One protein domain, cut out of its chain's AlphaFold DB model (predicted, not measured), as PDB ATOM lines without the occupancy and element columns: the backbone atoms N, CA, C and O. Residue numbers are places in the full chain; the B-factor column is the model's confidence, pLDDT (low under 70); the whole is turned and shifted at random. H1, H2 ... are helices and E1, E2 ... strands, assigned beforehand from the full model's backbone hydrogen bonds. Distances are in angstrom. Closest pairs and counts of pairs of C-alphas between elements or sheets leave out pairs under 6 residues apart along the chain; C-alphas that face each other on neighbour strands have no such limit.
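This is residues 267 to 431 and 554 to 598 of the 607 residues of an uncharacterized protein of Nitrospiraceae bacterium (UniProt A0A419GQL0). The domain has little regular structure: amid long loops, helix H2 covers part of a curled mixed sheet, E4 E3 E5 E9 E8, with hairpins E1-E2 and E6-E7 at opposite ends. Nine named strands, then four named helices, hold 74 of 210 printed residues; the class is mixed. It is compact, radius of gyration of the C-alphas 17.5 A, and spans 57 by 38 by 37 A.

E3, residues 294 to 301, is parallel to E5, 363 to 368; N 299 and O 363 are 2.9 A apart. H1, 423 to 431, only grazes their sheet. H2, 554 to 564, is on it at a height of 6.8 A and touches H3, 586 to 589; their closest C-alphas, 555 and 588, are 5.4 A apart. In H1 and H2 every O i to N i+4 pair is within hydrogen-bond range.

E1, residues 270 to 275, begins at C-alpha 270, (51.578, 79.951, 44.730); H4, residues 593 to 596, ends at C-alpha 596, (67.387, 72.254, 62.928).

C-alphas 431 and 554 are 17.4 A apart across the cut. Among the long links is E3 to E4. In the printed part 44 residues have pLDDT under 70, among them residues 371 to 389.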
ATOM      1  N   TYR A 267      47.616  74.297  49.921       86.06
ATOM      2  CA  TYR A 267      46.833  73.757  48.831       86.06
ATOM      3  C   TYR A 267      46.514  74.818  47.771       86.06
ATOM      4  O   TYR A 267      46.757  74.575  46.584       86.06
ATOM      5  N   ARG A 268      45.978  75.986  48.163       87.56
ATOM      6  CA  ARG A 268      45.649  77.075  47.229       87.56
ATOM      7  C   ARG A 268      46.876  77.480  46.408       87.56
ATOM      8  O   ARG A 268      46.739  77.847  45.240       87.56
ATOM      9  N   GLY A 269      48.065  77.294  46.971       90.88
ATOM     10  CA  GLY A 269      49.329  77.306  46.261       90.88
ATOM     11  C   GLY A 269      49.774  78.702  45.858       90.88
ATOM     12  O   GLY A 269      49.182  79.715  46.231       90.88
ATOM     13  N   ILE A 270      50.842  78.742  45.077       92.25
ATOM     14  CA  ILE A 270      51.578  79.951  44.730       92.25
ATOM     15  C   ILE A 270      51.634  80.095  43.220       92.25
ATOM     16  O   ILE A 270      51.838  79.129  42.484       92.25
ATOM     17  N   ILE A 271      51.471  81.327  42.752       91.44
ATOM     18  CA  ILE A 271      51.759  81.690  41.370       91.44
ATOM     19  C   ILE A 271      53.187  82.198  41.296       91.44
ATOM     20  O   ILE A 271      53.519  83.249  41.845       91.44
ATOM     21  N   PHE A 272      54.009  81.463  40.563       92.44
ATOM     22  CA  PHE A 272      55.368  81.833  40.225       92.44
ATOM     23  C   PHE A 272      55.435  82.479  38.840       92.44
ATOM     24  O   PHE A 272      54.591  82.261  37.965       92.44
ATOM     25  N   GLU A 273      56.488  83.261  38.619       91.56
ATOM     26  CA  GLU A 273      56.736  83.947  37.354       91.56
ATOM     27  C   GLU A 273      57.889  83.298  36.592       91.56
ATOM     28  O   GLU A 273      58.974  83.069  37.125       91.56
ATOM     29  N   ASN A 274      57.680  83.076  35.296       91.88
ATOM     30  CA  ASN A 274      58.751  82.784  34.357       91.88
ATOM     31  C   ASN A 274      59.284  84.097  33.795       91.88
ATOM     32  O   ASN A 274      58.555  84.814  33.100       91.88
ATOM     33  N   THR A 275      60.562  84.390  34.009       90.81
ATOM     34  CA  THR A 275      61.182  85.620  33.512       90.81
ATOM     35  C   THR A 275      62.346  85.368  32.561       90.81
ATOM     36  O   THR A 275      63.040  84.352  32.628       90.81
ATOM     37  N   ASP A 276      62.546  86.304  31.630       90.75
ATOM     38  CA  ASP A 276      63.757  86.345  30.810       90.75
ATOM     39  C   ASP A 276      64.955  86.911  31.602       90.75
ATOM     40  O   ASP A 276      64.838  87.335  32.751       90.75
ATOM     41  N   SER A 277      66.137  86.962  30.981       86.19
ATOM     42  CA  SER A 277      67.353  87.493  31.620       86.19
ATOM     43  C   SER A 277      67.281  88.978  32.006       86.19
ATOM     44  O   SER A 277      68.173  89.465  32.690       86.19
ATOM     45  N   ASN A 278      66.270  89.712  31.534       84.94
ATOM     46  CA  ASN A 278      66.036  91.118  31.863       84.94
ATOM     47  C   ASN A 278      64.887  91.286  32.868       84.94
ATOM     48  O   ASN A 278      64.427  92.412  33.064       84.94
ATOM     49  N   CYS A 279      64.419  90.193  33.478       86.19
ATOM     50  CA  CYS A 279      63.294  90.177  34.406       86.19
ATOM     51  C   CYS A 279      61.954  90.590  33.786       86.19
ATOM     52  O   CYS A 279      61.054  91.032  34.499       86.19
ATOM     53  N   ASN A 280      61.788  90.447  32.467       89.44
ATOM     54  CA  ASN A 280      60.464  90.581  31.870       89.44
ATOM     55  C   ASN A 280      59.677  89.295  32.119       89.44
ATOM     56  O   ASN A 280      60.157  88.208  31.788       89.44
ATOM     57  N   VAL A 281      58.457  89.418  32.646       90.69
ATOM     58  CA  VAL A 281      57.539  88.285  32.811       90.69
ATOM     59  C   VAL A 281      57.136  87.756  31.433       90.69
ATOM     60  O   VAL A 281      56.550  88.464  30.616       90.69
ATOM     61  N   THR A 282      57.485  86.499  31.172       95.06
ATOM     62  CA  THR A 282      57.182  85.764  29.933       95.06
ATOM     63  C   THR A 282      55.996  84.812  30.091       95.06
ATOM     64  O   THR A 282      55.406  84.392  29.098       95.06
ATOM     65  N   GLY A 283      55.631  84.508  31.335       93.12
ATOM     66  CA  GLY A 283      54.474  83.710  31.710       93.12
ATOM     67  C   GLY A 283      54.437  83.502  33.219       93.12
ATOM     68  O   GLY A 283      55.368  83.886  33.924       93.12
ATOM     69  N   THR A 284      53.381  82.864  33.698       91.44
ATOM     70  CA  THR A 284      53.239  82.430  35.089       91.44
ATOM     71  C   THR A 284      52.948  80.937  35.128       91.44
ATOM     72  O   THR A 284      52.531  80.353  34.124       91.44
ATOM     73  N   TYR A 285      53.205  80.310  36.268       91.56
ATOM     74  CA  TYR A 285      52.767  78.949  36.545       91.56
ATOM     75  C   TYR A 285      52.321  78.846  37.998       91.56
ATOM     76  O   TYR A 285      52.851  79.537  38.864       91.56
ATOM     77  N   HIS A 286      51.319  78.013  38.242       91.56
ATOM     78  CA  HIS A 286      50.829  77.716  39.580       91.56
ATOM     79  C   HIS A 286      51.513  76.459  40.118       91.56
ATOM     80  O   HIS A 286      51.837  75.546  39.354       91.56
ATOM     81  N   GLN A 287      51.742  76.429  41.424       91.81
ATOM     82  CA  GLN A 287      52.218  75.262  42.148       91.81
ATOM     83  C   GLN A 287      51.504  75.185  43.496       91.81
ATOM     84  O   GLN A 287      51.532  76.136  44.275       91.81
ATOM     85  N   ARG A 288      50.891  74.034  43.786       88.81
ATOM     86  CA  ARG A 288      50.436  73.695  45.141       88.81
ATOM     87  C   ARG A 288      51.644  73.393  46.020       88.81
ATOM     88  O   ARG A 288      52.587  72.753  45.552       88.81
ATOM     89  N   LEU A 289      51.596  73.860  47.256       89.12
ATOM     90  CA  LEU A 289      52.606  73.585  48.267       89.12
ATOM     91  C   LEU A 289      52.251  72.314  49.048       89.12
ATOM     92  O   LEU A 289      51.166  71.752  48.854       89.12
ATOM     93  N   ASN A 290      53.188  71.827  49.860       82.44
ATOM     94  CA  ASN A 290      53.038  70.566  50.571       82.44
ATOM     95  C   ASN A 290      52.960  70.790  52.094       82.44
ATOM     96  O   ASN A 290      54.012  71.026  52.674       82.44
ATOM     97  N   PRO A 291      51.798  70.562  52.738       77.81
ATOM     98  CA  PRO A 291      51.632  70.641  54.201       77.81
ATOM     99  C   PRO A 291      52.522  69.710  55.015       77.81
ATOM    100  O   PRO A 291      52.616  69.811  56.233       77.81
ATOM    101  N   GLU A 292      53.179  68.744  54.383       77.69
ATOM    102  CA  GLU A 292      54.162  67.912  55.068       77.69
ATOM    103  C   GLU A 292      55.563  68.543  55.110       77.69
ATOM    104  O   GLU A 292      56.478  67.908  55.625       77.69
ATOM    105  N   HIS A 293      55.773  69.721  54.514       82.75
ATOM    106  CA  HIS A 293      57.065  70.389  54.343       82.75
ATOM    107  C   HIS A 293      56.957  71.869  54.731       82.75
ATOM    108  O   HIS A 293      55.878  72.435  54.753       82.75
ATOM    109  N   LYS A 294      58.090  72.523  55.022       87.31
ATOM    110  CA  LYS A 294      58.112  73.992  55.172       87.31
ATOM    111  C   LYS A 294      58.491  74.658  53.863       87.31
ATOM    112  O   LYS A 294      59.507  74.275  53.287       87.31
ATOM    113  N   ASP A 295      57.818  75.732  53.485       91.19
ATOM    114  CA  ASP A 295      58.113  76.521  52.297       91.19
ATOM    115  C   ASP A 295      58.838  77.826  52.645       91.19
ATOM    116  O   ASP A 295      58.289  78.803  53.165       91.19
ATOM    117  N   LEU A 296      60.123  77.868  52.299       92.38
ATOM    118  CA  LEU A 296      60.965  79.044  52.473       92.38
ATOM    119  C   LEU A 296      61.145  79.785  51.147       92.38
ATOM    120  O   LEU A 296      61.883  79.341  50.266       92.38
ATOM    121  N   PHE A 297      60.569  80.980  51.044       93.25
ATOM    122  CA  PHE A 297      60.772  81.869  49.900       93.25
ATOM    123  C   PHE A 297      62.022  82.723  50.101       93.25
ATOM    124  O   PHE A 297      62.111  83.513  51.044       93.25
ATOM    125  N   VAL A 298      62.996  82.584  49.199       93.00
ATOM    126  CA  VAL A 298      64.276  83.296  49.284       93.00
ATOM    127  C   VAL A 298      64.519  84.138  48.046       93.00
ATOM    128  O   VAL A 298      64.377  83.675  46.916       93.00
ATOM    129  N   ARG A 299      64.949  85.385  48.257       91.25
ATOM    130  CA  ARG A 299      65.287  86.320  47.183       91.25
ATOM    131  C   ARG A 299      66.718  86.818  47.303       91.25
ATOM    132  O   ARG A 299      67.083  87.443  48.296       91.25
ATOM    133  N   GLY A 300      67.509  86.628  46.256       92.62
ATOM    134  CA  GLY A 300      68.798  87.283  46.090       92.62
ATOM    135  C   GLY A 300      68.646  88.711  45.569       92.62
ATOM    136  O   GLY A 300      68.236  88.922  44.430       92.62
ATOM    137  N   ASP A 301      69.071  89.703  46.344       89.44
ATOM    138  CA  ASP A 301      69.163  91.098  45.910       89.44
ATOM    139  C   ASP A 301      70.605  91.461  45.528       89.44
ATOM    140  O   ASP A 301      71.557  91.134  46.236       89.44
ATOM    141  N   ASN A 302      70.760  92.212  44.431       91.25
ATOM    142  CA  ASN A 302      72.041  92.730  43.928       91.25
ATOM    143  C   ASN A 302      73.049  91.663  43.434       91.25
ATOM    144  O   ASN A 302      74.251  91.931  43.352       91.25
ATOM    145  N   TYR A 303      72.565  90.482  43.056       94.19
ATOM    146  CA  TYR A 303      73.302  89.439  42.338       94.19
ATOM    147  C   TYR A 303      73.136  89.579  40.816       94.19
ATOM    148  O   TYR A 303      72.287  90.331  40.329       94.19
ATOM    149  N   ALA A 304      73.933  88.844  40.035       94.06
ATOM    150  CA  ALA A 304      73.898  88.931  38.569       94.06
ATOM    151  C   ALA A 304      72.564  88.488  37.954       94.06
ATOM    152  O   ALA A 304      72.208  88.917  36.859       94.06
ATOM    153  N   ASN A 305      71.816  87.638  38.656       93.44
ATOM    154  CA  ASN A 305      70.506  87.136  38.256       93.44
ATOM    155  C   ASN A 305      69.333  87.807  38.992       93.44
ATOM    156  O   ASN A 305      68.206  87.378  38.764       93.44
ATOM    157  N   SER A 306      69.574  88.814  39.841       90.75
ATOM    158  CA  SER A 306      68.519  89.561  40.544       90.75
ATOM    159  C   SER A 306      67.606  90.333  39.593       90.75
ATOM    160  O   SER A 306      67.909  90.491  38.412       90.75
ATOM    161  N   CYS A 307      66.514  90.885  40.127       85.06
ATOM    162  CA  CYS A 307      65.632  91.795  39.402       85.06
ATOM    163  C   CYS A 307      65.574  93.192  40.045       85.06
ATOM    164  O   CYS A 307      64.976  93.344  41.109       85.06
ATOM    165  N   PRO A 308      66.157  94.236  39.409       85.12
ATOM    166  CA  PRO A 308      66.954  94.196  38.175       85.12
ATOM    167  C   PRO A 308      68.313  93.490  38.368       85.12
ATOM    168  O   PRO A 308      68.845  93.499  39.483       85.12
ATOM    169  N   PRO A 309      68.904  92.923  37.296       87.75
ATOM    170  CA  PRO A 309      70.165  92.197  37.401       87.75
ATOM    171  C   PRO A 309      71.318  93.153  37.672       87.75
ATOM    172  O   PRO A 309      71.391  94.252  37.110       87.75
ATOM    173  N   ASN A 310      72.251  92.721  38.517       89.44
ATOM    174  CA  ASN A 310      73.505  93.434  38.675       89.44
ATOM    175  C   ASN A 310      74.363  93.241  37.417       89.44
ATOM    176  O   ASN A 310      74.587  92.122  36.967       89.44
ATOM    177  N   THR A 311      74.828  94.345  36.835       87.19
ATOM    178  CA  THR A 311      75.588  94.348  35.576       87.19
ATOM    179  C   THR A 311      77.101  94.398  35.777       87.19
ATOM    180  O   THR A 311      77.843  94.446  34.794       87.19
ATOM    181  N   ALA A 312      77.574  94.399  37.026       86.06
ATOM    182  CA  ALA A 312      78.995  94.288  37.319       86.06
ATOM    183  C   ALA A 312      79.529  92.921  36.826       86.06
ATOM    184  O   ALA A 312      78.892  91.898  37.076       86.06
ATOM    185  N   PRO A 313      80.657  92.892  36.087       79.81
ATOM    186  CA  PRO A 313      81.110  91.735  35.297       79.81
ATOM    187  C   PRO A 313      81.572  90.518  36.118       79.81
ATOM    188  O   PRO A 313      81.920  89.487  35.551       79.81
ATOM    189  N   ASP A 314      81.607  90.656  37.431       83.94
ATOM    190  CA  ASP A 314      82.207  89.765  38.416       83.94
ATOM    191  C   ASP A 314      81.261  89.383  39.549       83.94
ATOM    192  O   ASP A 314      81.541  88.463  40.319       83.94
ATOM    193  N   VAL A 315      80.118  90.058  39.634       91.00
ATOM    194  CA  VAL A 315      79.062  89.680  40.556       91.00
ATOM    195  C   VAL A 315      78.519  88.331  40.117       91.00
ATOM    196  O   VAL A 315      78.134  88.126  38.969       91.00
ATOM    197  N   LEU A 316      78.518  87.387  41.047       93.62
ATOM    198  CA  LEU A 316      78.040  86.037  40.803       93.62
ATOM    199  C   LEU A 316      76.511  85.983  40.898       93.62
ATOM    200  O   LEU A 316      75.865  86.868  41.467       93.62
ATOM    201  N   GLU A 317      75.922  84.926  40.349       95.19
ATOM    202  CA  GLU A 317      74.498  84.642  40.516       95.19
ATOM    203  C   GLU A 317      74.170  84.189  41.945       95.19
ATOM    204  O   GLU A 317      74.961  83.517  42.609       95.19
ATOM    205  N   PHE A 318      72.990  84.572  42.422       96.12
ATOM    206  CA  PHE A 318      72.377  83.978  43.595       96.12
ATOM    207  C   PHE A 318      71.995  82.535  43.272       96.12
ATOM    208  O   PHE A 318      71.352  82.297  42.248       96.12
ATOM    209  N   ARG A 319      72.397  81.604  44.139       95.12
ATOM    210  CA  ARG A 319      72.046  80.185  44.058       95.12
ATOM    211  C   ARG A 319      71.941  79.583  45.445       95.12
ATOM    212  O   ARG A 319      72.818  79.811  46.284       95.12
ATOM    213  N   THR A 320      70.915  78.770  45.637       95.31
ATOM    214  CA  THR A 320      70.705  77.908  46.810       95.31
ATOM    215  C   THR A 320      70.793  76.427  46.445       95.31
ATOM    216  O   THR A 320      70.921  75.587  47.335       95.31
ATOM    217  N   ASP A 321      70.768  76.097  45.153       92.69
ATOM    218  CA  ASP A 321      70.857  74.737  44.648       92.69
ATOM    219  C   ASP A 321      72.299  74.217  44.700       92.69
ATOM    220  O   ASP A 321      73.264  74.884  44.318       92.69
ATOM    221  N   ILE A 322      72.449  72.982  45.175       89.94
ATOM    222  CA  ILE A 322      73.711  72.243  45.125       89.94
ATOM    223  C   ILE A 322      73.460  70.830  44.610       89.94
ATOM    224  O   ILE A 322      72.380  70.258  44.784       89.94
ATOM    225  N   THR A 323      74.483  70.222  44.011       88.31
ATOM    226  CA  THR A 323      74.373  68.846  43.510       88.31
ATOM    227  C   THR A 323      74.017  67.890  44.653       88.31
ATOM    228  O   THR A 323      74.772  67.733  45.612       88.31
ATOM    229  N   GLY A 324      72.869  67.219  44.532       87.88
ATOM    230  CA  GLY A 324      72.376  66.273  45.535       87.88
ATOM    231  C   GLY A 324      71.610  66.903  46.702       87.88
ATOM    232  O   GLY A 324      71.458  66.223  47.717       87.88
ATOM    233  N   GLY A 325      71.150  68.152  46.574       92.25
ATOM    234  CA  GLY A 325      70.250  68.832  47.514       92.25
ATOM    235  C   GLY A 325      70.977  69.588  48.625       92.25
ATOM    236  O   GLY A 325      71.959  69.083  49.196       92.25
ATOM    237  N   ASN A 326      70.501  70.795  48.922       94.94
ATOM    238  CA  ASN A 326      71.061  71.656  49.960       94.94
ATOM    239  C   ASN A 326      70.651  71.198  51.370       94.94
ATOM    240  O   ASN A 326      69.906  70.234  51.552       94.94
ATOM    241  N   ALA A 327      71.226  71.831  52.392       93.56
ATOM    242  CA  ALA A 327      71.032  71.418  53.776       93.56
ATOM    243  C   ALA A 327      69.586  71.583  54.274       93.56
ATOM    244  O   ALA A 327      69.194  70.844  55.172       93.56
ATOM    245  N   TYR A 328      68.827  72.523  53.703       92.94
ATOM    246  CA  TYR A 328      67.435  72.803  54.057       92.94
ATOM    247  C   TYR A 328      66.486  71.832  53.351       92.94
ATOM    248  O   TYR A 328      65.684  71.187  54.015       92.94
ATOM    249  N   GLU A 329      66.672  71.598  52.052       92.00
ATOM    250  CA  GLU A 329      65.905  70.594  51.293       92.00
ATOM    251  C   GLU A 329      66.063  69.195  51.906       92.00
ATOM    252  O   GLU A 329      65.105  68.449  52.083       92.00
ATOM    253  N   LYS A 330      67.284  68.843  52.330       90.62
ATOM    254  CA  LYS A 330      67.552  67.586  53.052       90.62
ATOM    255  C   LYS A 330      66.931  67.518  54.444       90.62
ATOM    256  O   LYS A 330      66.873  66.430  55.013       90.62
ATOM    257  N   ALA A 331      66.527  68.658  54.988       86.88
ATOM    258  CA  ALA A 331      65.825  68.771  56.252       86.88
ATOM    259  C   ALA A 331      64.295  68.830  56.086       86.88
ATOM    260  O   ALA A 331      63.614  68.993  57.090       86.88
ATOM    261  N   GLY A 332      63.760  68.686  54.864       86.25
ATOM    262  CA  GLY A 332      62.320  68.800  54.598       86.25
ATOM    263  C   GLY A 332      61.824  70.244  54.454       86.25
ATOM    264  O   GLY A 332      60.640  70.509  54.614       86.25
ATOM    265  N   ILE A 333      62.729  71.188  54.185       89.69
ATOM    266  CA  ILE A 333      62.383  72.584  53.903       89.69
ATOM    267  C   ILE A 333      62.530  72.816  52.402       89.69
ATOM    268  O   ILE A 333      63.643  72.800  51.868       89.69
ATOM    269  N   ASP A 334      61.416  73.079  51.738       91.69
ATOM    270  CA  ASP A 334      61.354  73.399  50.325       91.69
ATOM    271  C   ASP A 334      61.770  74.865  50.133       91.69
ATOM    272  O   ASP A 334      61.126  75.811  50.589       91.69
ATOM    273  N   MET A 335      62.926  75.068  49.498       93.19
ATOM    274  CA  MET A 335      63.461  76.402  49.238       93.19
ATOM    275  C   MET A 335      63.032  76.905  47.862       93.19
ATOM    276  O   MET A 335      63.514  76.426  46.835       93.19
ATOM    277  N   HIS A 336      62.211  77.952  47.839       94.56
ATOM    278  CA  HIS A 336      61.746  78.604  46.618       94.56
ATOM    279  C   HIS A 336      62.621  79.814  46.287       94.56
ATOM    280  O   HIS A 336      62.514  80.868  46.920       94.56
ATOM    281  N   ASP A 337      63.493  79.682  45.283       94.56
ATOM    282  CA  ASP A 337      64.263  80.815  44.755       94.56
ATOM    283  C   ASP A 337      63.369  81.730  43.901       94.56
ATOM    284  O   ASP A 337      63.049  81.440  42.746       94.56
ATOM    285  N   VAL A 338      63.007  82.881  44.469       92.94
ATOM    286  CA  VAL A 338      62.175  83.910  43.826       92.94
ATOM    287  C   VAL A 338      62.990  85.121  43.354       92.94
ATOM    288  O   VAL A 338      62.436  86.164  43.006       92.94
ATOM    289  N   THR A 339      64.321  84.997  43.285       92.12
ATOM    290  CA  THR A 339      65.271  86.058  42.877       92.12
ATOM    291  C   THR A 339      64.893  86.752  41.574       92.12
ATOM    292  O   THR A 339      65.094  87.959  41.409       92.12
ATOM    293  N   ARG A 340      64.345  85.975  40.639       90.38
ATOM    294  CA  ARG A 340      64.030  86.407  39.280       90.38
ATOM    295  C   ARG A 340      62.587  86.860  39.072       90.38
ATOM    296  O   ARG A 340      62.210  87.091  37.927       90.38
ATOM    297  N   MET A 341      61.789  86.975  40.130       89.81
ATOM    298  CA  MET A 341      60.344  87.191  40.032       89.81
ATOM    299  C   MET A 341      59.976  88.602  40.515       89.81
ATOM    300  O   MET A 341      59.968  88.847  41.722       89.81
ATOM    301  N   PRO A 342      59.710  89.564  39.608       84.00
ATOM    302  CA  PRO A 342      59.296  90.918  39.963       84.00
ATOM    303  C   PRO A 342      58.137  91.023  40.961       84.00
ATOM    304  O   PRO A 342      58.180  91.923  41.794       84.00
ATOM    305  N   SER A 343      57.130  90.142  40.938       80.56
ATOM    306  CA  SER A 343      56.047  90.191  41.948       80.56
ATOM    307  C   SER A 343      56.512  89.832  43.361       80.56
ATOM    308  O   SER A 343      55.940  90.306  44.338       80.56
ATOM    309  N   PHE A 344      57.605  89.081  43.476       82.88
ATOM    310  CA  PHE A 344      58.304  88.806  44.731       82.88
ATOM    311  C   PHE A 344      59.447  89.806  44.981       82.88
ATOM    312  O   PHE A 344      60.139  89.754  46.001       82.88
ATOM    313  N   GLY A 345      59.678  90.735  44.052       68.25
ATOM    314  CA  GLY A 345      60.806  91.653  44.023       68.25
ATOM    315  C   GLY A 345      60.381  93.092  44.271       68.25
ATOM    316  O   GLY A 345      59.900  93.751  43.364       68.25
ATOM    317  N   LYS A 346      60.633  93.608  45.482       60.47
ATOM    318  CA  LYS A 346      60.691  95.041  45.839       60.47
ATOM    319  C   LYS A 346      59.823  95.972  44.968       60.47
ATOM    320  O   LYS A 346      60.314  96.978  44.443       60.47
ATOM    321  N   LEU A 347      58.528  95.690  44.857       53.03
ATOM    322  CA  LEU A 347      57.594  96.736  44.489       53.03
ATOM    323  C   LEU A 347      57.566  97.672  45.682       53.03
ATOM    324  O   LEU A 347      57.194  97.296  46.793       53.03
ATOM    325  N   LEU A 348      58.087  98.873  45.467       54.16
ATOM    326  CA  LEU A 348      57.856  99.938  46.410       54.16
ATOM    327  C   LEU A 348      56.392 100.337  46.255       54.16
ATOM    328  O   LEU A 348      55.967 100.649  45.139       54.16
ATOM    329  N   ASP A 349      55.627 100.341  47.342       56.25
ATOM    330  CA  ASP A 349      54.334 101.017  47.322       56.25
ATOM    331  C   ASP A 349      54.526 102.495  46.924       56.25
ATOM    332  O   ASP A 349      55.640 103.031  46.823       56.25
ATOM    333  N   SER A 350      53.424 103.214  46.724       52.00
ATOM    334  CA  SER A 350      53.469 104.652  46.431       52.00
ATOM    335  C   SER A 350      54.165 105.505  47.517       52.00
ATOM    336  O   SER A 350      54.356 106.707  47.318       52.00
ATOM    337  N   GLN A 351      54.540 104.905  48.650       52.31
ATOM    338  CA  GLN A 351      55.204 105.499  49.804       52.31
ATOM    339  C   GLN A 351      56.676 105.061  49.936       52.31
ATOM    340  O   GLN A 351      57.383 105.606  50.784       52.31
ATOM    341  N   GLY A 352      57.174 104.161  49.082       52.97
ATOM    342  CA  GLY A 352      58.561 103.706  49.114       52.97
ATOM    343  C   GLY A 352      58.833 102.494  50.014       52.97
ATOM    344  O   GLY A 352      60.006 102.237  50.293       52.97
ATOM    345  N   ASN A 353      57.809 101.775  50.487       54.78
ATOM    346  CA  ASN A 353      57.961 100.580  51.328       54.78
ATOM    347  C   ASN A 353      57.995  99.307  50.485       54.78
ATOM    348  O   ASN A 353      57.297  99.224  49.482       54.78
ATOM    349  N   ILE A 354      58.764  98.306  50.919       58.16
ATOM    350  CA  ILE A 354      58.745  96.970  50.310       58.16
ATOM    351  C   ILE A 354      57.340  96.388  50.474       58.16
ATOM    352  O   ILE A 354      56.852  96.275  51.596       58.16
ATOM    353  N   VAL A 355      56.710  96.024  49.361       66.25
ATOM    354  CA  VAL A 355      55.470  95.252  49.347       66.25
ATOM    355  C   VAL A 355      55.838  93.813  49.030       66.25
ATOM    356  O   VAL A 355      56.242  93.498  47.912       66.25
ATOM    357  N   GLU A 356      55.764  92.964  50.046       76.38
ATOM    358  CA  GLU A 356      55.750  91.515  49.859       76.38
ATOM    359  C   GLU A 356      54.385  91.076  49.323       76.38
ATOM    360  O   GLU A 356      53.382  91.753  49.592       76.38
ATOM    361  N   PRO A 357      54.333  89.957  48.583       80.31
ATOM    362  CA  PRO A 357      53.066  89.360  48.212       80.31
ATOM    363  C   PRO A 357      52.222  89.048  49.463       80.31
ATOM    364  O   PRO A 357      52.769  88.811  50.546       80.31
ATOM    365  N   PRO A 358      50.885  89.056  49.347       79.00
ATOM    366  CA  PRO A 358      49.997  88.640  50.427       79.00
ATOM    367  C   PRO A 358      50.378  87.268  50.971       79.00
ATOM    368  O   PRO A 358      50.770  86.389  50.211       79.00
ATOM    369  N   ASN A 359      50.218  87.082  52.280       81.56
ATOM    370  CA  ASN A 359      50.381  85.797  52.970       81.56
ATOM    371  C   ASN A 359      51.771  85.140  52.905       81.56
ATOM    372  O   ASN A 359      51.958  84.097  53.516       81.56
ATOM    373  N   ILE A 360      52.746  85.741  52.225       86.69
ATOM    374  CA  ILE A 360      54.097  85.202  52.073       86.69
ATOM    375  C   ILE A 360      55.090  86.189  52.673       86.69
ATOM    376  O   ILE A 360      54.979  87.400  52.470       86.69
ATOM    377  N   ASP A 361      56.053  85.662  53.426       85.19
ATOM    378  CA  ASP A 361      57.215  86.430  53.868       85.19
ATOM    379  C   ASP A 361      58.438  85.991  53.059       85.19
ATOM    380  O   ASP A 361      58.577  84.823  52.697       85.19
ATOM    381  N   ILE A 362      59.325  86.930  52.739       86.56
ATOM    382  CA  ILE A 362      60.459  86.670  51.848       86.56
ATOM    383  C   ILE A 362      61.757  86.881  52.616       86.56
ATOM    384  O   ILE A 362      62.097  87.996  53.016       86.56
ATOM    385  N   LEU A 363      62.565  85.826  52.726       89.62
ATOM    386  CA  LEU A 363      63.930  85.957  53.213       89.62
ATOM    387  C   LEU A 363      64.791  86.582  52.114       89.62
ATOM    388  O   LEU A 363      65.113  85.964  51.100       89.62
ATOM    389  N   ILE A 364      65.201  87.829  52.322       88.31
ATOM    390  CA  ILE A 364      66.074  88.528  51.381       88.31
ATOM    391  C   ILE A 364      67.540  88.263  51.744       88.31
ATOM    392  O   ILE A 364      67.975  88.471  52.877       88.31
ATOM    393  N   VAL A 365      68.340  87.865  50.762       92.19
ATOM    394  CA  VAL A 365      69.799  87.822  50.869       92.19
ATOM    395  C   VAL A 365      70.350  88.928  49.986       92.19
ATOM    396  O   VAL A 365      70.202  88.890  48.772       92.19
ATOM    397  N   THR A 366      70.981  89.939  50.572       90.44
ATOM    398  CA  THR A 366      71.544  91.068  49.825       90.44
ATOM    399  C   THR A 366      73.032  90.869  49.585       90.44
ATOM    400  O   THR A 366      73.814  90.774  50.530       90.44
ATOM    401  N   ASN A 367      73.456  90.904  48.326       91.19
ATOM    402  CA  ASN A 367      74.871  90.960  47.997       91.19
ATOM    403  C   ASN A 367      75.383  92.397  48.091       91.19
ATOM    404  O   ASN A 367      75.088  93.230  47.238       91.19
ATOM    405  N   ASN A 368      76.156  92.734  49.114       86.88
ATOM    406  CA  ASN A 368      76.755  94.057  49.216       86.88
ATOM    407  C   ASN A 368      77.998  94.148  48.322       86.88
ATOM    408  O   ASN A 368      79.020  93.510  48.581       86.88
ATOM    409  N   THR A 369      77.903  94.959  47.267       82.00
ATOM    410  CA  THR A 369      78.970  95.149  46.273       82.00
ATOM    411  C   THR A 369      79.757  96.442  46.449       82.00
ATOM    412  O   THR A 369      80.728  96.653  45.731       82.00
ATOM    413  N   THR A 370      79.349  97.326  47.363       71.38
ATOM    414  CA  THR A 370      79.927  98.678  47.471       71.38
ATOM    415  C   THR A 370      80.616  98.949  48.800       71.38
ATOM    416  O   THR A 370      81.524  99.782  48.846       71.38
ATOM    417  N   ASP A 371      80.225  98.256  49.871       64.44
ATOM    418  CA  ASP A 371      80.801  98.430  51.199       64.44
ATOM    419  C   ASP A 371      81.552  97.173  51.649       64.44
ATOM    420  O   ASP A 371      81.053  96.053  51.548       64.44
ATOM    421  N   THR A 372      82.766  97.377  52.159       59.00
ATOM    422  CA  THR A 372      83.554  96.332  52.828       59.00
ATOM    423  C   THR A 372      83.279  96.289  54.326       59.00
ATOM    424  O   THR A 372      83.596  95.286  54.966       59.00
ATOM    425  N   SER A 373      82.680  97.347  54.890       60.75
ATOM    426  CA  SER A 373      82.225  97.378  56.274       60.75
ATOM    427  C   SER A 373      81.104  96.359  56.460       60.75
ATOM    428  O   SER A 373      80.181  96.256  55.650       60.75
ATOM    429  N   THR A 374      81.228  95.537  57.501       65.94
ATOM    430  CA  THR A 374      80.269  94.462  57.761       65.94
ATOM    431  C   THR A 374      79.357  94.847  58.911       65.94
ATOM    432  O   THR A 374      79.665  95.750  59.691       65.94
ATOM    433  N   LEU A 375      78.238  94.135  59.060       63.19
ATOM    434  CA  LEU A 375      77.325  94.307  60.195       63.19
ATOM    435  C   LEU A 375      78.045  94.178  61.551       63.19
ATOM    436  O   LEU A 375      77.616  94.757  62.545       63.19
ATOM    437  N   MET A 376      79.179  93.472  61.583       57.94
ATOM    438  CA  MET A 376      80.011  93.267  62.769       57.94
ATOM    439  C   MET A 376      81.020  94.408  63.025       57.94
ATOM    440  O   MET A 376      81.811  94.331  63.967       57.94
ATOM    441  N   GLY A 377      81.000  95.480  62.222       59.75
ATOM    442  CA  GLY A 377      81.821  96.685  62.378       59.75
ATOM    443  C   GLY A 377      82.895  96.863  61.297       59.75
ATOM    444  O   GLY A 377      82.767  96.393  60.167       59.75
ATOM    445  N   TYR A 378      83.980  97.574  61.642       50.53
ATOM    446  CA  TYR A 378      85.105  97.882  60.744       50.53
ATOM    447  C   TYR A 378      85.990  96.655  60.454       50.53
ATOM    448  O   TYR A 378      87.183  96.649  60.755       50.53
ATOM    449  N   SER A 379      85.435  95.604  59.862       50.34
ATOM    450  CA  SER A 379      86.234  94.678  59.064       50.34
ATOM    451  C   SER A 379      86.414  95.340  57.708       50.34
ATOM    452  O   SER A 379      85.463  95.538  56.971       50.34
ATOM    453  N   ASN A 380      87.624  95.748  57.394       50.06
ATOM    454  CA  ASN A 380      88.003  96.502  56.201       50.06
ATOM    455  C   ASN A 380      88.056  95.646  54.916       50.06
ATOM    456  O   ASN A 380      88.757  95.999  53.975       50.06
ATOM    457  N   GLY A 381      87.353  94.509  54.892       52.28
ATOM    458  CA  GLY A 381      87.335  93.564  53.772       52.28
ATOM    459  C   GLY A 381      88.670  92.883  53.467       52.28
ATOM    460  O   GLY A 381      88.773  92.168  52.473       52.28
ATOM    461  N   TYR A 382      89.696  93.072  54.303       57.03
ATOM    462  CA  TYR A 382      91.026  92.524  54.050       57.03
ATOM    463  C   TYR A 382      91.195  91.130  54.628       57.03
ATOM    464  O   TYR A 382      90.708  90.807  55.711       57.03
ATOM    465  N   ILE A 383      91.985  90.319  53.936       59.56
ATOM    466  CA  ILE A 383      92.538  89.110  54.526       59.56
ATOM    467  C   ILE A 383      93.638  89.530  55.509       59.56
ATOM    468  O   ILE A 383      94.485  90.367  55.187       59.56
ATOM    469  N   VAL A 384      93.618  88.975  56.720       65.56
ATOM    470  CA  VAL A 384      94.583  89.320  57.768       65.56
ATOM    471  C   VAL A 384      95.755  88.349  57.704       65.56
ATOM    472  O   VAL A 384      95.608  87.177  58.028       65.56
ATOM    473  N   HIS A 385      96.938  88.826  57.337       65.31
ATOM    474  CA  HIS A 385      98.159  88.024  57.390       65.31
ATOM    475  C   HIS A 385      98.659  87.911  58.845       65.31
ATOM    476  O   HIS A 385      99.015  88.914  59.467       65.31
ATOM    477  N   LEU A 386      98.649  86.704  59.421       65.81
ATOM    478  CA  LEU A 386      99.030  86.454  60.820       65.81
ATOM    479  C   LEU A 386     100.461  85.913  60.972       65.81
ATOM    480  O   LEU A 386     101.127  86.190  61.980       65.81
ATOM    481  N   ALA A 387     100.911  85.124  60.000       64.12
ATOM    482  CA  ALA A 387     102.263  84.588  59.858       64.12
ATOM    483  C   ALA A 387     102.451  84.075  58.420       64.12
ATOM    484  O   ALA A 387     101.466  83.997  57.695       64.12
ATOM    485  N   SER A 388     103.672  83.667  58.063       66.00
ATOM    486  CA  SER A 388     104.020  82.965  56.819       66.00
ATOM    487  C   SER A 388     102.934  81.995  56.373       66.00
ATOM    488  O   SER A 388     102.646  81.024  57.076       66.00
ATOM    489  N   ARG A 389     102.276  82.324  55.256       69.50
ATOM    490  CA  ARG A 389     101.125  81.608  54.678       69.50
ATOM    491  C   ARG A 389      99.964  81.267  55.623       69.50
ATOM    492  O   ARG A 389      99.043  80.543  55.261       69.50
ATOM    493  N   LEU A 390      99.922  81.886  56.797       71.31
ATOM    494  CA  LEU A 390      98.819  81.835  57.743       71.31
ATOM    495  C   LEU A 390      97.993  83.112  57.628       71.31
ATOM    496  O   LEU A 390      98.330  84.165  58.182       71.31
ATOM    497  N   TRP A 391      96.865  82.984  56.948       70.88
ATOM    498  CA  TRP A 391      95.939  84.074  56.700       70.88
ATOM    499  C   TRP A 391      94.632  83.826  57.455       70.88
ATOM    500  O   TRP A 391      94.069  82.734  57.417       70.88
ATOM    501  N   ALA A 392      94.157  84.840  58.171       64.31
ATOM    502  CA  ALA A 392      92.888  84.827  58.879       64.31
ATOM    503  C   ALA A 392      91.804  85.577  58.108       64.31
ATOM    504  O   ALA A 392      92.052  86.529  57.362       64.31
ATOM    505  N   TRP A 393      90.581  85.101  58.308       65.00
ATOM    506  CA  TRP A 393      89.424  85.470  57.515       65.00
ATOM    507  C   TRP A 393      88.781  86.770  57.991       65.00
ATOM    508  O   TRP A 393      88.604  86.989  59.188       65.00
ATOM    509  N   SER A 394      88.373  87.589  57.022       64.19
ATOM    510  CA  SER A 394      87.326  88.587  57.224       64.19
ATOM    511  C   SER A 394      85.947  87.956  57.032       64.19
ATOM    512  O   SER A 394      85.792  86.945  56.344       64.19
ATOM    513  N   THR A 395      84.941  88.583  57.629       77.12
ATOM    514  CA  THR A 395      83.520  88.250  57.501       77.12
ATOM    515  C   THR A 395      83.078  88.301  56.025       77.12
ATOM    516  O   THR A 395      83.172  89.351  55.389       77.12
ATOM    517  N   LYS A 396      82.639  87.164  55.461       82.38
ATOM    518  CA  LYS A 396      82.189  87.012  54.051       82.38
ATOM    519  C   LYS A 396      80.685  87.190  53.886       82.38
ATOM    520  O   LYS A 396      80.223  87.614  52.833       82.38
ATOM    521  N   GLY A 397      79.953  86.878  54.940       87.31
ATOM    522  CA  GLY A 397      78.541  87.132  55.085       87.31
ATOM    523  C   GLY A 397      78.257  87.498  56.530       87.31
ATOM    524  O   GLY A 397      79.104  87.311  57.406       87.31
ATOM    525  N   ALA A 398      77.117  88.125  56.745       86.81
ATOM    526  CA  ALA A 398      76.597  88.361  58.074       86.81
ATOM    527  C   ALA A 398      75.081  88.432  57.994       86.81
ATOM    528  O   ALA A 398      74.518  88.936  57.022       86.81
ATOM    529  N   SER A 399      74.433  88.011  59.063       87.38
ATOM    530  CA  SER A 399      72.991  88.064  59.187       87.38
ATOM    531  C   SER A 399      72.616  88.488  60.600       87.38
ATOM    532  O   SER A 399      73.305  88.154  61.570       87.38
ATOM    533  N   TYR A 400      71.525  89.239  60.726       85.12
ATOM    534  CA  TYR A 400      70.861  89.359  62.017       85.12
ATOM    535  C   TYR A 400      70.121  88.057  62.312       85.12
ATOM    536  O   TYR A 400      69.586  87.417  61.413       85.12
ATOM    537  N   ILE A 401      70.068  87.678  63.586       86.94
ATOM    538  CA  ILE A 401      69.346  86.473  63.989       86.94
ATOM    539  C   ILE A 401      67.846  86.750  63.870       86.94
ATOM    540  O   ILE A 401      67.336  87.679  64.508       86.94
ATOM    541  N   GLY A 402      67.161  85.965  63.042       83.31
ATOM    542  CA  GLY A 402      65.710  86.036  62.906       83.31
ATOM    543  C   GLY A 402      64.968  85.491  64.122       83.31
ATOM    544  O   GLY A 402      65.546  84.988  65.088       83.31
ATOM    545  N   ASN A 403      63.651  85.636  64.092       79.81
ATOM    546  CA  ASN A 403      62.742  85.138  65.115       79.81
ATOM    547  C   ASN A 403      61.407  84.727  64.482       79.81
ATOM    548  O   ASN A 403      61.232  84.871  63.278       79.81
ATOM    549  N   GLY A 404      60.456  84.270  65.299       75.75
ATOM    550  CA  GLY A 404      59.132  83.822  64.850       75.75
ATOM    551  C   GLY A 404      58.238  84.887  64.192       75.75
ATOM    552  O   GLY A 404      57.089  84.608  63.898       75.75
ATOM    553  N   MET A 405      58.714  86.123  64.029       76.69
ATOM    554  CA  MET A 405      57.970  87.204  63.371       76.69
ATOM    555  C   MET A 405      58.676  87.734  62.128       76.69
ATOM    556  O   MET A 405      58.020  88.273  61.249       76.69
ATOM    557  N   HIS A 406      60.006  87.663  62.087       78.00
ATOM    558  CA  HIS A 406      60.800  88.212  60.998       78.00
ATOM    559  C   HIS A 406      62.020  87.323  60.772       78.00
ATOM    560  O   HIS A 406      62.757  87.041  61.724       78.00
ATOM    561  N   TYR A 407      62.332  87.027  59.508       80.56
ATOM    562  CA  TYR A 407      63.611  86.417  59.114       80.56
ATOM    563  C   TYR A 407      64.833  87.243  59.517       80.56
ATOM    564  O   TYR A 407      65.974  86.815  59.390       80.56
ATOM    565  N   HIS A 408      64.622  88.475  59.966       71.12
ATOM    566  CA  HIS A 408      65.698  89.336  60.380       71.12
ATOM    567  C   HIS A 408      65.187  90.515  61.211       71.12
ATOM    568  O   HIS A 408      64.266  91.234  60.826       71.12
ATOM    569  N   PHE A 409      65.801  90.751  62.369       63.66
ATOM    570  CA  PHE A 409      65.432  91.860  63.245       63.66
ATOM    571  C   PHE A 409      66.678  92.603  63.714       63.66
ATOM    572  O   PHE A 409      67.466  92.068  64.494       63.66
ATOM    573  N   ASN A 410      66.839  93.857  63.279       66.56
ATOM    574  CA  ASN A 410      67.818  94.749  63.886       66.56
ATOM    575  C   ASN A 410      67.178  95.432  65.113       66.56
ATOM    576  O   ASN A 410      66.382  96.366  64.952       66.56
ATOM    577  N   PRO A 411      67.546  95.045  66.351       60.25
ATOM    578  CA  PRO A 411      66.956  95.617  67.561       60.25
ATOM    579  C   PRO A 411      67.303  97.098  67.765       60.25
ATOM    580  O   PRO A 411      66.658  97.776  68.563       60.25
ATOM    581  N   TYR A 412      68.323  97.610  67.069       61.91
ATOM    582  CA  TYR A 412      68.799  98.984  67.194       61.91
ATOM    583  C   TYR A 412      68.128  99.936  66.203       61.91
ATOM    584  O   TYR A 412      67.860 101.083  66.559       61.91
ATOM    585  N   SER A 413      67.865  99.485  64.973       59.59
ATOM    586  CA  SER A 413      67.176 100.296  63.961       59.59
ATOM    587  C   SER A 413      65.661 100.083  63.958       59.59
ATOM    588  O   SER A 413      64.939 100.928  63.427       59.59
ATOM    589  N   GLY A 414      65.176  98.988  64.561       56.44
ATOM    590  CA  GLY A 414      63.765  98.596  64.538       56.44
ATOM    591  C   GLY A 414      63.271  98.242  63.136       56.44
ATOM    592  O   GLY A 414      62.069  98.264  62.892       56.44
ATOM    593  N   LYS A 415      64.198  97.983  62.206       55.12
ATOM    594  CA  LYS A 415      63.904  97.617  60.825       55.12
ATOM    595  C   LYS A 415      64.213  96.150  60.605       55.12
ATOM    596  O   LYS A 415      65.183  95.611  61.143       55.12
ATOM    597  N   SER A 416      63.433  95.554  59.723       56.91
ATOM    598  CA  SER A 416      63.814  94.328  59.058       56.91
ATOM    599  C   SER A 416      65.014  94.674  58.142       56.91
ATOM    600  O   SER A 416      64.847  95.232  57.061       56.91
ATOM    601  N   GLU A 417      66.244  94.357  58.578       62.06
ATOM    602  CA  GLU A 417      67.482  94.318  57.757       62.06
ATOM    603  C   GLU A 417      67.999  92.881  57.554       62.06
ATOM    604  O   GLU A 417      68.216  92.218  58.555       62.06
ATOM    605  N   SER A 418      68.142  92.395  56.318       71.94
ATOM    606  CA  SER A 418      68.164  90.957  55.971       71.94
ATOM    607  C   SER A 418      69.525  90.238  56.111       71.94
ATOM    608  O   SER A 418      70.404  90.711  56.831       71.94
ATOM    609  N   ALA A 419      69.711  89.079  55.464       89.25
ATOM    610  CA  ALA A 419      71.011  88.406  55.382       89.25
ATOM    611  C   ALA A 419      71.899  89.083  54.327       89.25
ATOM    612  O   ALA A 419      71.407  89.550  53.298       89.25
ATOM    613  N   TYR A 420      73.212  89.122  54.550       88.94
ATOM    614  CA  TYR A 420      74.162  89.772  53.650       88.94
ATOM    615  C   TYR A 420      75.286  88.837  53.238       88.94
ATOM    616  O   TYR A 420      75.883  88.159  54.070       88.94
ATOM    617  N   THR A 421      75.661  88.915  51.967       90.94
ATOM    618  CA  THR A 421      76.988  88.513  51.499       90.94
ATOM    619  C   THR A 421      77.795  89.759  51.162       90.94
ATOM    620  O   THR A 421      77.247  90.777  50.744       90.94
ATOM    621  N   TYR A 422      79.108  89.702  51.337       87.12
ATOM    622  CA  TYR A 422      80.016  90.804  51.036       87.12
ATOM    623  C   TYR A 422      80.848  90.434  49.819       87.12
ATOM    624  O   TYR A 422      81.879  89.767  49.943       87.12
ATOM    625  N   HIS A 423      80.397  90.871  48.643       85.94
ATOM    626  CA  HIS A 423      81.000  90.512  47.364       85.94
ATOM    627  C   HIS A 423      82.501  90.810  47.338       85.94
ATOM    628  O   HIS A 423      83.297  89.935  47.023       85.94
ATOM    629  N   LEU A 424      82.910  92.013  47.750       78.19
ATOM    630  CA  LEU A 424      84.325  92.399  47.753       78.19
ATOM    631  C   LEU A 424      85.166  91.514  48.684       78.19
ATOM    632  O   LEU A 424      86.245  91.074  48.299       78.19
ATOM    633  N   ASN A 425      84.668  91.190  49.881       79.00
ATOM    634  CA  ASN A 425      85.379  90.339  50.844       79.00
ATOM    635  C   ASN A 425      85.514  88.906  50.313       79.00
ATOM    636  O   ASN A 425      86.546  88.254  50.483       79.00
ATOM    637  N   LEU A 426      84.457  88.422  49.661       82.81
ATOM    638  CA  LEU A 426      84.432  87.142  48.979       82.81
ATOM    639  C   LEU A 426      85.449  87.111  47.829       82.81
ATOM    640  O   LEU A 426      86.271  86.201  47.774       82.81
ATOM    641  N   MET A 427      85.449  88.114  46.953       81.44
ATOM    642  CA  MET A 427      86.363  88.182  45.813       81.44
ATOM    643  C   MET A 427      87.818  88.388  46.235       81.44
ATOM    644  O   MET A 427      88.706  87.781  45.646       81.44
ATOM    645  N   HIS A 428      88.088  89.164  47.289       76.94
ATOM    646  CA  HIS A 428      89.430  89.253  47.864       76.94
ATOM    647  C   HIS A 428      89.939  87.889  48.303       76.94
ATOM    648  O   HIS A 428      91.111  87.593  48.124       76.94
ATOM    649  N   TYR A 429      89.071  87.049  48.854       78.00
ATOM    650  CA  TYR A 429      89.474  85.720  49.277       78.00
ATOM    651  C   TYR A 429      89.931  84.831  48.114       78.00
ATOM    652  O   TYR A 429      90.878  84.072  48.276       78.00
ATOM    653  N   VAL A 430      89.274  84.948  46.960       79.56
ATOM    654  CA  VAL A 430      89.567  84.146  45.763       79.56
ATOM    655  C   VAL A 430      90.752  84.720  44.977       79.56
ATOM    656  O   VAL A 430      91.648  83.999  44.556       79.56
ATOM    657  N   TYR A 431      90.765  86.033  44.755       78.62
ATOM    658  CA  TYR A 431      91.586  86.644  43.705       78.62
ATOM    659  C   TYR A 431      92.743  87.505  44.210       78.62
ATOM    660  O   TYR A 431      93.485  88.058  43.401       78.62
ATOM    661  N   THR A 554      77.527  80.183  47.394       94.12
ATOM    662  CA  THR A 554      76.365  79.364  47.762       94.12
ATOM    663  C   THR A 554      76.485  78.840  49.191       94.12
ATOM    664  O   THR A 554      75.534  78.956  49.959       94.12
ATOM    665  N   PHE A 555      77.663  78.364  49.609       93.50
ATOM    666  CA  PHE A 555      77.904  77.984  51.003       93.50
ATOM    667  C   PHE A 555      77.647  79.147  51.971       93.50
ATOM    668  O   PHE A 555      76.977  78.976  52.987       93.50
ATOM    669  N   THR A 556      78.171  80.335  51.648       92.44
ATOM    670  CA  THR A 556      78.005  81.537  52.478       92.44
ATOM    671  C   THR A 556      76.532  81.942  52.554       92.44
ATOM    672  O   THR A 556      76.029  82.165  53.647       92.44
ATOM    673  N   ILE A 557      75.821  81.960  51.422       95.56
ATOM    674  CA  ILE A 557      74.379  82.232  51.352       95.56
ATOM    675  C   ILE A 557      73.619  81.284  52.278       95.56
ATOM    676  O   ILE A 557      72.890  81.741  53.154       95.56
ATOM    677  N   LEU A 558      73.822  79.973  52.125       96.06
ATOM    678  CA  LEU A 558      73.120  78.968  52.920       96.06
ATOM    679  C   LEU A 558      73.433  79.114  54.416       96.06
ATOM    680  O   LEU A 558      72.533  78.958  55.238       96.06
ATOM    681  N   HIS A 559      74.675  79.438  54.787       94.75
ATOM    682  CA  HIS A 559      75.058  79.684  56.181       94.75
ATOM    683  C   HIS A 559      74.334  80.902  56.773       94.75
ATOM    684  O   HIS A 559      73.756  80.815  57.855       94.75
ATOM    685  N   GLU A 560      74.328  82.029  56.058       93.69
ATOM    686  CA  GLU A 560      73.690  83.261  56.540       93.69
ATOM    687  C   GLU A 560      72.159  83.163  56.564       93.69
ATOM    688  O   GLU A 560      71.524  83.730  57.458       93.69
ATOM    689  N   ILE A 561      71.565  82.388  55.644       94.75
ATOM    690  CA  ILE A 561      70.151  81.991  55.713       94.75
ATOM    691  C   ILE A 561      69.871  81.298  57.047       94.75
ATOM    692  O   ILE A 561      68.876  81.605  57.685       94.75
ATOM    693  N   GLY A 562      70.772  80.447  57.539       93.81
ATOM    694  CA  GLY A 562      70.566  79.725  58.795       93.81
ATOM    695  C   GLY A 562      70.415  80.662  59.989       93.81
ATOM    696  O   GLY A 562      69.525  80.494  60.822       93.81
ATOM    697  N   HIS A 563      71.246  81.703  60.048       92.69
ATOM    698  CA  HIS A 563      71.116  82.758  61.051       92.69
ATOM    699  C   HIS A 563      69.824  83.574  60.879       92.69
ATOM    700  O   HIS A 563      69.148  83.846  61.872       92.69
ATOM    701  N   ALA A 564      69.437  83.906  59.642       90.94
ATOM    702  CA  ALA A 564      68.166  84.581  59.356       90.94
ATOM    703  C   ALA A 564      66.945  83.720  59.737       90.94
ATOM    704  O   ALA A 564      65.935  84.217  60.216       90.94
ATOM    705  N   LEU A 565      67.055  82.399  59.651       90.06
ATOM    706  CA  LEU A 565      66.036  81.477  60.145       90.06
ATOM    707  C   LEU A 565      66.069  81.300  61.670       90.06
ATOM    708  O   LEU A 565      65.306  80.512  62.202       90.06
ATOM    709  N   GLY A 566      66.933  82.007  62.403       89.44
ATOM    710  CA  GLY A 566      66.931  82.004  63.868       89.44
ATOM    711  C   GLY A 566      67.983  81.121  64.535       89.44
ATOM    712  O   GLY A 566      68.036  81.082  65.766       89.44
ATOM    713  N   ILE A 567      68.871  80.464  63.776       91.12
ATOM    714  CA  ILE A 567      69.967  79.682  64.364       91.12
ATOM    715  C   ILE A 567      70.919  80.628  65.105       91.12
ATOM    716  O   ILE A 567      71.718  81.352  64.504       91.12
ATOM    717  N   ASN A 568      70.858  80.603  66.436       90.56
ATOM    718  CA  ASN A 568      71.631  81.487  67.296       90.56
ATOM    719  C   ASN A 568      72.933  80.810  67.738       90.56
ATOM    720  O   ASN A 568      73.041  80.238  68.826       90.56
ATOM    721  N   GLY A 569      73.938  80.893  66.869       89.81
ATOM    722  CA  GLY A 569      75.298  80.431  67.133       89.81
ATOM    723  C   GLY A 569      75.743  79.294  66.222       89.81
ATOM    724  O   GLY A 569      75.123  78.995  65.203       89.81
ATOM    725  N   HIS A 570      76.856  78.667  66.598       92.69
ATOM    726  CA  HIS A 570      77.525  77.647  65.798       92.69
ATOM    727  C   HIS A 570      77.628  76.321  66.546       92.69
ATOM    728  O   HIS A 570      77.752  76.267  67.769       92.69
ATOM    729  N   THR A 571      77.610  75.240  65.781       92.50
ATOM    730  CA  THR A 571      77.678  73.859  66.258       92.50
ATOM    731  C   THR A 571      79.123  73.389  66.395       92.50
ATOM    732  O   THR A 571      80.020  73.865  65.697       92.50
ATOM    733  N   SER A 572      79.338  72.364  67.222       92.31
ATOM    734  CA  SER A 572      80.592  71.605  67.254       92.31
ATOM    735  C   SER A 572      80.601  70.395  66.310       92.31
ATOM    736  O   SER A 572      81.564  69.632  66.338       92.31
ATOM    737  N   ASP A 573      79.543  70.173  65.520       92.75
ATOM    738  CA  ASP A 573      79.491  69.074  64.553       92.75
ATOM    739  C   ASP A 573      80.264  69.464  63.282       92.75
ATOM    740  O   ASP A 573      79.814  70.342  62.542       92.75
ATOM    741  N   PRO A 574      81.403  68.812  62.979       91.06
ATOM    742  CA  PRO A 574      82.246  69.173  61.843       91.06
ATOM    743  C   PRO A 574      81.614  68.892  60.474       91.06
ATOM    744  O   PRO A 574      82.239  69.212  59.463       91.06
ATOM    745  N   LYS A 575      80.429  68.274  60.408       92.00
ATOM    746  CA  LYS A 575      79.676  68.070  59.164       92.00
ATOM    747  C   LYS A 575      78.628  69.149  58.916       92.00
ATOM    748  O   LYS A 575      78.169  69.264  57.788       92.00
ATOM    749  N   CYS A 576      78.233  69.899  59.943       94.00
ATOM    750  CA  CYS A 576      77.122  70.842  59.870       94.00
ATOM    751  C   CYS A 576      77.512  72.132  59.140       94.00
ATOM    752  O   CYS A 576      78.590  72.685  59.365       94.00
ATOM    753  N   LEU A 577      76.597  72.656  58.323       94.12
ATOM    754  CA  LEU A 577      76.688  73.973  57.689       94.12
ATOM    755  C   LEU A 577      77.018  75.089  58.697       94.12
ATOM    756  O   LEU A 577      77.794  75.997  58.404       94.12
ATOM    757  N   MET A 578      76.493  74.968  59.919       93.75
ATOM    758  CA  MET A 578      76.686  75.914  61.024       93.75
ATOM    759  C   MET A 578      77.882  75.565  61.925       93.75
ATOM    760  O   MET A 578      77.875  75.902  63.106       93.75
ATOM    761  N   TYR A 579      78.884  74.819  61.454       92.50
ATOM    762  CA  TYR A 579      80.061  74.473  62.264       92.50
ATOM    763  C   TYR A 579      80.906  75.705  62.623       92.50
ATOM    764  O   TYR A 579      81.137  76.570  61.783       92.50
ATOM    765  N   THR A 580      81.426  75.758  63.855       87.06
ATOM    766  CA  THR A 580      82.199  76.903  64.383       87.06
ATOM    767  C   THR A 580      83.439  77.265  63.557       87.06
ATOM    768  O   THR A 580      83.890  78.407  63.607       87.06
ATOM    769  N   TYR A 581      84.011  76.321  62.801       80.44
ATOM    770  CA  TYR A 581      85.199  76.576  61.985       80.44
ATOM    771  C   TYR A 581      84.892  76.436  60.489       80.44
ATOM    772  O   TYR A 581      84.668  75.337  59.987       80.44
ATOM    773  N   SER A 582      84.961  77.528  59.732       65.62
ATOM    774  CA  SER A 582      84.663  77.554  58.285       65.62
ATOM    775  C   SER A 582      85.798  77.018  57.392       65.62
ATOM    776  O   SER A 582      86.064  77.553  56.319       65.62
ATOM    777  N   ASN A 583      86.502  75.973  57.838       68.25
ATOM    778  CA  ASN A 583      87.696  75.432  57.173       68.25
ATOM    779  C   ASN A 583      87.403  74.440  56.037       68.25
ATOM    780  O   ASN A 583      88.332  73.836  55.523       68.25
ATOM    781  N   ASN A 584      86.133  74.194  55.712       76.56
ATOM    782  CA  ASN A 584      85.705  73.312  54.626       76.56
ATOM    783  C   ASN A 584      84.269  73.691  54.217       76.56
ATOM    784  O   ASN A 584      83.445  73.975  55.094       76.56
ATOM    785  N   TRP A 585      83.978  73.677  52.913       80.81
ATOM    786  CA  TRP A 585      82.690  74.116  52.356       80.81
ATOM    787  C   TRP A 585      81.834  73.003  51.749       80.81
ATOM    788  O   TRP A 585      80.764  73.268  51.213       80.81
ATOM    789  N   ASP A 586      82.193  71.738  51.969       84.88
ATOM    790  CA  ASP A 586      81.366  70.580  51.588       84.88
ATOM    791  C   ASP A 586      80.129  70.403  52.485       84.88
ATOM    792  O   ASP A 586      79.374  69.441  52.346       84.88
ATOM    793  N   ARG A 587      79.931  71.290  53.465       89.81
ATOM    794  CA  ARG A 587      78.873  71.168  54.479       89.81
ATOM    795  C   ARG A 587      77.550  71.793  54.049       89.81
ATOM    796  O   ARG A 587      76.589  71.752  54.809       89.81
ATOM    797  N   ALA A 588      77.482  72.328  52.828       91.12
ATOM    798  CA  ALA A 588      76.283  72.941  52.255       91.12
ATOM    799  C   ALA A 588      75.063  72.002  52.197       91.12
ATOM    800  O   ALA A 588      73.952  72.471  51.986       91.12
ATOM    801  N   GLY A 589      75.258  70.691  52.387       92.69
ATOM    802  CA  GLY A 589      74.207  69.677  52.347       92.69
ATOM    803  C   GLY A 589      73.833  69.047  53.693       92.69
ATOM    804  O   GLY A 589      73.290  67.946  53.665       92.69
ATOM    805  N   PHE A 590      74.170  69.634  54.849       93.44
ATOM    806  CA  PHE A 590      73.795  69.050  56.147       93.44
ATOM    807  C   PHE A 590      73.608  70.081  57.274       93.44
ATOM    808  O   PHE A 590      74.467  70.934  57.502       93.44
ATOM    809  N   LEU A 591      72.524  69.931  58.041       92.50
ATOM    810  CA  LEU A 591      72.257  70.630  59.299       92.50
ATOM    811  C   LEU A 591      72.183  69.608  60.444       92.50
ATOM    812  O   LEU A 591      71.541  68.572  60.321       92.50
ATOM    813  N   SER A 592      72.848  69.896  61.564       92.38
ATOM    814  CA  SER A 592      72.744  69.081  62.785       92.38
ATOM    815  C   SER A 592      71.424  69.328  63.519       92.38
ATOM    816  O   SER A 592      70.902  70.439  63.436       92.38
ATOM    817  N   ASP A 593      70.995  68.401  64.377       89.19
ATOM    818  CA  ASP A 593      69.796  68.536  65.226       89.19
ATOM    819  C   ASP A 593      69.742  69.854  66.023       89.19
ATOM    820  O   ASP A 593      68.683  70.461  66.162       89.19
ATOM    821  N   PHE A 594      70.890  70.344  66.517       90.25
ATOM    822  CA  PHE A 594      70.971  71.641  67.207       90.25
ATOM    823  C   PHE A 594      70.555  72.807  66.305       90.25
ATOM    824  O   PHE A 594      69.905  73.741  66.763       90.25
ATOM    825  N   ALA A 595      70.994  72.777  65.050       90.50
ATOM    826  CA  ALA A 595      70.711  73.818  64.076       90.50
ATOM    827  C   ALA A 595      69.246  73.728  63.626       90.50
ATOM    828  O   ALA A 595      68.548  74.734  63.644       90.50
ATOM    829  N   LEU A 596      68.772  72.514  63.326       88.69
ATOM    830  CA  LEU A 596      67.387  72.254  62.928       88.69
ATOM    831  C   LEU A 596      66.382  72.723  63.986       88.69
ATOM    832  O   LEU A 596      65.479  73.493  63.674       88.69
ATOM    833  N   GLY A 597      66.615  72.383  65.258       86.31
ATOM    834  CA  GLY A 597      65.723  72.744  66.365       86.31
ATOM    835  C   GLY A 597      65.622  74.241  66.690       86.31
ATOM    836  O   GLY A 597      64.991  74.589  67.685       86.31
ATOM    837  N   GLN A 598      66.267  75.119  65.916       88.25
ATOM    838  CA  GLN A 598      66.203  76.579  66.064       88.25
ATOM    839  C   GLN A 598      65.619  77.299  64.846       88.25
ATOM    840  O   GLN A 598      65.419  78.511  64.921       88.25
TER     841      GLN A 598